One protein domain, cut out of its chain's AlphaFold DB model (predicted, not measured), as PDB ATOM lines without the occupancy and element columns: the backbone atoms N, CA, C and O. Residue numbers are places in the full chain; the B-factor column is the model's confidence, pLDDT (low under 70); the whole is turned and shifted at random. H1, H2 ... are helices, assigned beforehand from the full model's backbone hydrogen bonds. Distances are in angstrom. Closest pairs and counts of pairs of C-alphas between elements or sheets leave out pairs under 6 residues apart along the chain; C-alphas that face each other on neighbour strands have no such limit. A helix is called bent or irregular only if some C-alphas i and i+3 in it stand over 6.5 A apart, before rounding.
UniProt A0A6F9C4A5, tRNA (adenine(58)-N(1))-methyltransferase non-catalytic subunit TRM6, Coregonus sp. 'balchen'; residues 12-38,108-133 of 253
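What this domain is: This is residues 12 to 38 and 108 to 133 of the 253 residues of the protein "tRNA (adenine(58)-N(1))-methyltransferase non-catalytic subunit TRM6" of Coregonus sp. 'balchen' (UniProt A0A6F9C4A5). One long helix, H3, runs past a thin stretch of chain that has two short helices: H2 is near the later part of H3, and H1 is apart from both. Residues 108 to 118 of H3 stick out free. The printed part has 53 residues with three named helices, in the order H1, H2, H3, and no named strand: all helix, loose, radius of gyration of the C-alphas 13.6 A, flat, 34 by 33 by 17 A.

How they stand to each other: Start at H3, residues 108 to 131; H2, residues 30 to 37, is close but not clearly touching, the closest C-alphas, Leu 36 and Ala 127, being 7.2 A apart. They run the same way at a steep tilt of 54 degrees. H1, residues 19 to 23, is apart from H3 and H2. Every O i to N i+4 pair is within hydrogen-bond range in H3, 2 of 4 in H2 and 0 of 1 in H1, where 2 of 2 O i to N i+3 pairs are.

Where its parts are: Find C-alpha 108 at (406.496, 103.889, 105.390); H3 runs 34.3 A to C-alpha 131 at (385.372, 111.980, 79.575). H2 spans 11.4 A and is only just irregular: C-alphas 31 and 34 are 6.8 A apart. H1 spans 7.5 A from C-alpha 19.

The domain as a whole: The C-alphas farthest apart, Arg 108 and Arg 133, are 38.5 A apart. Residues 39 to 107 are not printed; C-alphas 38 and 108 are 35.7 A apart across the cut. H1 to H2 is a short link. Residues 12 to 13 have pLDDT under 70.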
ATOM      1  N   VAL A  12     398.535  91.500  82.122       68.56
ATOM      2  CA  VAL A  12     399.137  92.158  80.948       68.56
ATOM      3  C   VAL A  12     400.630  91.833  80.806       68.56
ATOM      4  O   VAL A  12     401.111  91.657  79.689       68.56
ATOM      5  N   GLU A  13     401.356  91.679  81.917       68.56
ATOM      6  CA  GLU A  13     402.774  91.280  81.914       68.56
ATOM      7  C   GLU A  13     402.981  89.878  81.308       68.56
ATOM      8  O   GLU A  13     404.020  89.614  80.705       68.56
ATOM      9  N   SER A  14     401.968  89.005  81.368       72.31
ATOM     10  CA  SER A  14     402.022  87.648  80.798       72.31
ATOM     11  C   SER A  14     402.064  87.620  79.262       72.31
ATOM     12  O   SER A  14     402.443  86.606  78.682       72.31
ATOM     13  N   PHE A  15     401.695  88.717  78.593       75.69
ATOM     14  CA  PHE A  15     401.706  88.811  77.127       75.69
ATOM     15  C   PHE A  15     403.048  89.285  76.554       75.69
ATOM     16  O   PHE A  15     403.209  89.303  75.335       75.69
ATOM     17  N   GLY A  16     404.014  89.666  77.402       79.88
ATOM     18  CA  GLY A  16     405.350  90.071  76.955       79.88
ATOM     19  C   GLY A  16     405.369  91.351  76.113       79.88
ATOM     20  O   GLY A  16     406.208  91.485  75.222       79.88
ATOM     21  N   PHE A  17     404.440  92.282  76.358       82.25
ATOM     22  CA  PHE A  17     404.419  93.558  75.643       82.25
ATOM     23  C   PHE A  17     405.669  94.406  75.954       82.25
ATOM     24  O   PHE A  17     406.162  94.389  77.085       82.25
ATOM     25  N   PRO A  18     406.183  95.181  74.980       85.31
ATOM     26  CA  PRO A  18     407.256  96.139  75.229       85.31
ATOM     27  C   PRO A  18     406.885  97.184  76.294       85.31
ATOM     28  O   PRO A  18     405.731  97.598  76.395       85.31
ATOM     29  N   SER A  19     407.880  97.689  77.030       80.31
ATOM     30  CA  SER A  19     407.670  98.580  78.183       80.31
ATOM     31  C   SER A  19     406.856  99.843  77.877       80.31
ATOM     32  O   SER A  19     406.021 100.232  78.690       80.31
ATOM     33  N   HIS A  20     407.036 100.434  76.693       83.38
ATOM     34  CA  HIS A  20     406.330 101.648  76.268       83.38
ATOM     35  C   HIS A  20     404.807 101.468  76.141       83.38
ATOM     36  O   HIS A  20     404.067 102.441  76.252       83.38
ATOM     37  N   PHE A  21     404.307 100.239  75.952       79.69
ATOM     38  CA  PHE A  21     402.861  99.996  75.934       79.69
ATOM     39  C   PHE A  21     402.231 100.272  77.298       79.69
ATOM     40  O   PHE A  21     401.105 100.765  77.369       79.69
ATOM     41  N   HIS A  22     402.959 100.018  78.387       76.94
ATOM     42  CA  HIS A  22     402.445 100.223  79.738       76.94
ATOM     43  C   HIS A  22     402.257 101.696  80.103       76.94
ATOM     44  O   HIS A  22     401.471 101.982  81.004       76.94
ATOM     45  N   ASP A  23     402.915 102.614  79.397       78.25
ATOM     46  CA  ASP A  23     402.770 104.054  79.628       78.25
ATOM     47  C   ASP A  23     401.440 104.592  79.080       78.25
ATOM     48  O   ASP A  23     400.906 105.569  79.597       78.25
ATOM     49  N   THR A  24     400.874 103.917  78.074       80.69
ATOM     50  CA  THR A  24     399.563 104.250  77.486       80.69
ATOM     51  C   THR A  24     398.390 103.546  78.174       80.69
ATOM     52  O   THR A  24     397.228 103.825  77.876       80.69
ATOM     53  N   LEU A  25     398.674 102.621  79.098       82.00
ATOM     54  CA  LEU A  25     397.652 101.856  79.800       82.00
ATOM     55  C   LEU A  25     397.152 102.610  81.029       82.00
ATOM     56  O   LEU A  25     397.874 102.837  82.002       82.00
ATOM     57  N   HIS A  26     395.862 102.917  81.003       84.50
ATOM     58  CA  HIS A  26     395.146 103.532  82.105       84.50
ATOM     59  C   HIS A  26     394.245 102.502  82.794       84.50
ATOM     60  O   HIS A  26     393.498 101.774  82.144       84.50
ATOM     61  N   GLU A  27     394.315 102.437  84.124       84.56
ATOM     62  CA  GLU A  27     393.444 101.593  84.944       84.56
ATOM     63  C   GLU A  27     392.304 102.446  85.501       84.56
ATOM     64  O   GLU A  27     392.545 103.501  86.092       84.56
ATOM     65  N   PHE A  28     391.068 101.982  85.321       85.00
ATOM     66  CA  PHE A  28     389.884 102.654  85.843       85.00
ATOM     67  C   PHE A  28     388.909 101.637  86.462       85.00
ATOM     68  O   PHE A  28     388.472 100.715  85.765       85.00
ATOM     69  N   PRO A  29     388.560 101.763  87.755       85.75
ATOM     70  CA  PRO A  29     387.628 100.844  88.403       85.75
ATOM     71  C   PRO A  29     386.207 100.959  87.840       85.75
ATOM     72  O   PRO A  29     385.639 102.048  87.756       85.75
ATOM     73  N   ILE A  30     385.587  99.817  87.524       83.81
ATOM     74  CA  ILE A  30     384.233  99.784  86.944       83.81
ATOM     75  C   ILE A  30     383.167 100.393  87.875       83.81
ATOM     76  O   ILE A  30     382.203 100.984  87.400       83.81
ATOM     77  N   CYS A  31     383.350 100.310  89.197       83.38
ATOM     78  CA  CYS A  31     382.437 100.895  90.186       83.38
ATOM     79  C   CYS A  31     382.344 102.427  90.082       83.38
ATOM     80  O   CYS A  31     381.285 103.000  90.331       83.38
ATOM     81  N   HIS A  32     383.416 103.086  89.648       83.75
ATOM     82  CA  HIS A  32     383.465 104.536  89.493       83.75
ATOM     83  C   HIS A  32     382.917 105.025  88.150       83.75
ATOM     84  O   HIS A  32     382.748 106.227  87.961       83.75
ATOM     85  N   VAL A  33     382.585 104.124  87.218       84.88
ATOM     86  CA  VAL A  33     382.073 104.501  85.892       84.88
ATOM     87  C   VAL A  33     380.755 105.255  85.989       84.88
ATOM     88  O   VAL A  33     380.567 106.258  85.307       84.88
ATOM     89  N   ASN A  34     379.848 104.816  86.861       85.25
ATOM     90  CA  ASN A  34     378.572 105.503  87.041       85.25
ATOM     91  C   ASN A  34     378.759 106.891  87.672       85.25
ATOM     92  O   ASN A  34     378.083 107.830  87.263       85.25
ATOM     93  N   ALA A  35     379.704 107.034  88.607       84.75
ATOM     94  CA  ALA A  35     380.053 108.327  89.197       84.75
ATOM     95  C   ALA A  35     380.662 109.276  88.152       84.75
ATOM     96  O   ALA A  35     380.290 110.445  88.097       84.75
ATOM     97  N   LEU A  36     381.521 108.752  87.269       85.50
ATOM     98  CA  LEU A  36     382.084 109.497  86.143       85.50
ATOM     99  C   LEU A  36     380.997 109.948  85.159       85.50
ATOM    100  O   LEU A  36     380.953 111.110  84.771       85.50
ATOM    101  N   LEU A  37     380.069 109.057  84.794       84.19
ATOM    102  CA  LEU A  37     378.933 109.400  83.931       84.19
ATOM    103  C   LEU A  37     378.018 110.463  84.549       84.19
ATOM    104  O   LEU A  37     377.419 111.242  83.808       84.19
ATOM    105  N   ALA A  38     377.903 110.481  85.879       83.00
ATOM    106  CA  ALA A  38     377.132 111.467  86.630       83.00
ATOM    107  C   ALA A  38     377.891 112.787  86.874       83.00
ATOM    108  O   ALA A  38     377.289 113.732  87.380       83.00
ATOM    109  N   ARG A 108     407.595 104.727 105.899       81.12
ATOM    110  CA  ARG A 108     406.496 103.889 105.390       81.12
ATOM    111  C   ARG A 108     405.206 104.692 105.183       81.12
ATOM    112  O   ARG A 108     404.433 104.398 104.271       81.12
ATOM    113  N   GLY A 109     404.930 105.679 106.032       81.88
ATOM    114  CA  GLY A 109     403.785 106.581 105.909       81.88
ATOM    115  C   GLY A 109     403.900 107.510 104.700       81.88
ATOM    116  O   GLY A 109     402.930 107.671 103.958       81.88
ATOM    117  N   GLN A 110     405.084 108.071 104.466       81.25
ATOM    118  CA  GLN A 110     405.395 108.907 103.310       81.25
ATOM    119  C   GLN A 110     405.348 108.097 102.011       81.25
ATOM    120  O   GLN A 110     404.658 108.500 101.078       81.25
ATOM    121  N   GLU A 111     405.951 106.906 101.968       82.56
ATOM    122  CA  GLU A 111     405.864 105.990 100.822       82.56
ATOM    123  C   GLU A 111     404.413 105.624 100.483       82.56
ATOM    124  O   GLU A 111     404.017 105.628  99.315       82.56
ATOM    125  N   LYS A 112     403.583 105.347 101.500       82.75
ATOM    126  CA  LYS A 112     402.147 105.107 101.310       82.75
ATOM    127  C   LYS A 112     401.448 106.325 100.710       82.75
ATOM    128  O   LYS A 112     400.674 106.153  99.773       82.75
ATOM    129  N   LYS A 113     401.723 107.535 101.209       83.25
ATOM    130  CA  LYS A 113     401.139 108.779 100.677       83.25
ATOM    131  C   LYS A 113     401.532 109.010  99.218       83.25
ATOM    132  O   LYS A 113     400.645 109.170  98.388       83.25
ATOM    133  N   VAL A 114     402.823 108.915  98.893       84.31
ATOM    134  CA  VAL A 114     403.335 109.066  97.519       84.31
ATOM    135  C   VAL A 114     402.703 108.032  96.585       84.31
ATOM    136  O   VAL A 114     402.270 108.355  95.480       84.31
ATOM    137  N   LYS A 115     402.573 106.778  97.037       82.69
ATOM    138  CA  LYS A 115     401.920 105.720  96.257       82.69
ATOM    139  C   LYS A 115     400.435 106.003  96.017       82.69
ATOM    140  O   LYS A 115     399.945 105.737  94.918       82.69
ATOM    141  N   MET A 116     399.719 106.508  97.021       80.00
ATOM    142  CA  MET A 116     398.304 106.873  96.898       80.00
ATOM    143  C   MET A 116     398.114 108.059  95.952       80.00
ATOM    144  O   MET A 116     397.265 107.995  95.069       80.00
ATOM    145  N   GLU A 117     398.946 109.091  96.058       83.88
ATOM    146  CA  GLU A 117     398.908 110.250  95.164       83.88
ATOM    147  C   GLU A 117     399.226 109.860  93.713       83.88
ATOM    148  O   GLU A 117     398.525 110.261  92.786       83.88
ATOM    149  N   ALA A 118     400.215 108.986  93.500       83.50
ATOM    150  CA  ALA A 118     400.525 108.463  92.173       83.50
ATOM    151  C   ALA A 118     399.358 107.657  91.577       83.50
ATOM    152  O   ALA A 118     399.049 107.807  90.393       83.50
ATOM    153  N   LYS A 119     398.684 106.814  92.375       79.62
ATOM    154  CA  LYS A 119     397.465 106.102  91.943       79.62
ATOM    155  C   LYS A 119     396.351 107.074  91.580       79.62
ATOM    156  O   LYS A 119     395.712 106.926  90.545       79.62
ATOM    157  N   ARG A 120     396.161 108.088  92.412       81.31
ATOM    158  CA  ARG A 120     395.139 109.108  92.247       81.31
ATOM    159  C   ARG A 120     395.347 109.934  90.980       81.31
ATOM    160  O   ARG A 120     394.418 110.097  90.196       81.31
ATOM    161  N   LYS A 121     396.582 110.369  90.720       84.25
ATOM    162  CA  LYS A 121     396.956 111.062  89.479       84.25
ATOM    163  C   LYS A 121     396.696 110.191  88.246       84.25
ATOM    164  O   LYS A 121     396.216 110.696  87.237       84.25
ATOM    165  N   LYS A 122     396.970 108.883  88.327       84.12
ATOM    166  CA  LYS A 122     396.671 107.928  87.245       84.12
ATOM    167  C   LYS A 122     395.171 107.752  87.011       84.12
ATOM    168  O   LYS A 122     394.760 107.725  85.856       84.12
ATOM    169  N   LEU A 123     394.375 107.668  88.078       84.44
ATOM    170  CA  LEU A 123     392.914 107.578  87.994       84.44
ATOM    171  C   LEU A 123     392.333 108.850  87.369       84.44
ATOM    172  O   LEU A 123     391.544 108.755  86.438       84.44
ATOM    173  N   ALA A 124     392.779 110.030  87.807       85.19
ATOM    174  CA  ALA A 124     392.353 111.304  87.230       85.19
ATOM    175  C   ALA A 124     392.713 111.412  85.737       85.19
ATOM    176  O   ALA A 124     391.884 111.829  84.933       85.19
ATOM    177  N   ALA A 125     393.912 110.969  85.343       86.75
ATOM    178  CA  ALA A 125     394.292 110.900  83.933       86.75
ATOM    179  C   ALA A 125     393.383 109.945  83.137       86.75
ATOM    180  O   ALA A 125     392.949 110.283  82.041       86.75
ATOM    181  N   ALA A 126     393.050 108.778  83.699       86.88
ATOM    182  CA  ALA A 126     392.136 107.819  83.079       86.88
ATOM    183  C   ALA A 126     390.712 108.386  82.925       86.88
ATOM    184  O   ALA A 126     390.091 108.219  81.876       86.88
ATOM    185  N   ALA A 127     390.214 109.079  83.951       87.00
ATOM    186  CA  ALA A 127     388.915 109.741  83.938       87.00
ATOM    187  C   ALA A 127     388.848 110.808  82.837       87.00
ATOM    188  O   ALA A 127     387.918 110.782  82.038       87.00
ATOM    189  N   ALA A 128     389.876 111.656  82.718       87.00
ATOM    190  CA  ALA A 128     389.952 112.681  81.676       87.00
ATOM    191  C   ALA A 128     389.924 112.087  80.254       87.00
ATOM    192  O   ALA A 128     389.286 112.637  79.358       87.00
ATOM    193  N   VAL A 129     390.580 110.939  80.039       87.69
ATOM    194  CA  VAL A 129     390.536 110.229  78.747       87.69
ATOM    195  C   VAL A 129     389.131 109.686  78.465       87.69
ATOM    196  O   VAL A 129     388.624 109.842  77.356       87.69
ATOM    197  N   LEU A 130     388.476 109.081  79.460       87.50
ATOM    198  CA  LEU A 130     387.118 108.547  79.313       87.50
ATOM    199  C   LEU A 130     386.069 109.651  79.111       87.50
ATOM    200  O   LEU A 130     385.140 109.480  78.321       87.50
ATOM    201  N   GLU A 131     386.229 110.803  79.761       87.56
ATOM    202  CA  GLU A 131     385.372 111.980  79.575       87.56
ATOM    203  C   GLU A 131     385.375 112.500  78.134       87.56
ATOM    204  O   GLU A 131     384.363 113.039  77.684       87.56
ATOM    205  N   GLY A 132     386.458 112.266  77.383       84.75
ATOM    206  CA  GLY A 132     386.552 112.595  75.961       84.75
ATOM    207  C   GLY A 132     385.530 111.877  75.069       84.75
ATOM    208  O   GLY A 132     385.273 112.346  73.961       84.75
ATOM    209  N   ARG A 133     384.920 110.769  75.535       87.56
ATOM    210  CA  ARG A 133     383.888 109.967  74.826       87.56
ATOM    211  C   ARG A 133     384.216 109.661  73.359       87.56
ATOM    212  O   ARG A 133     383.339 109.608  72.499       87.56
TER     213      ARG A 133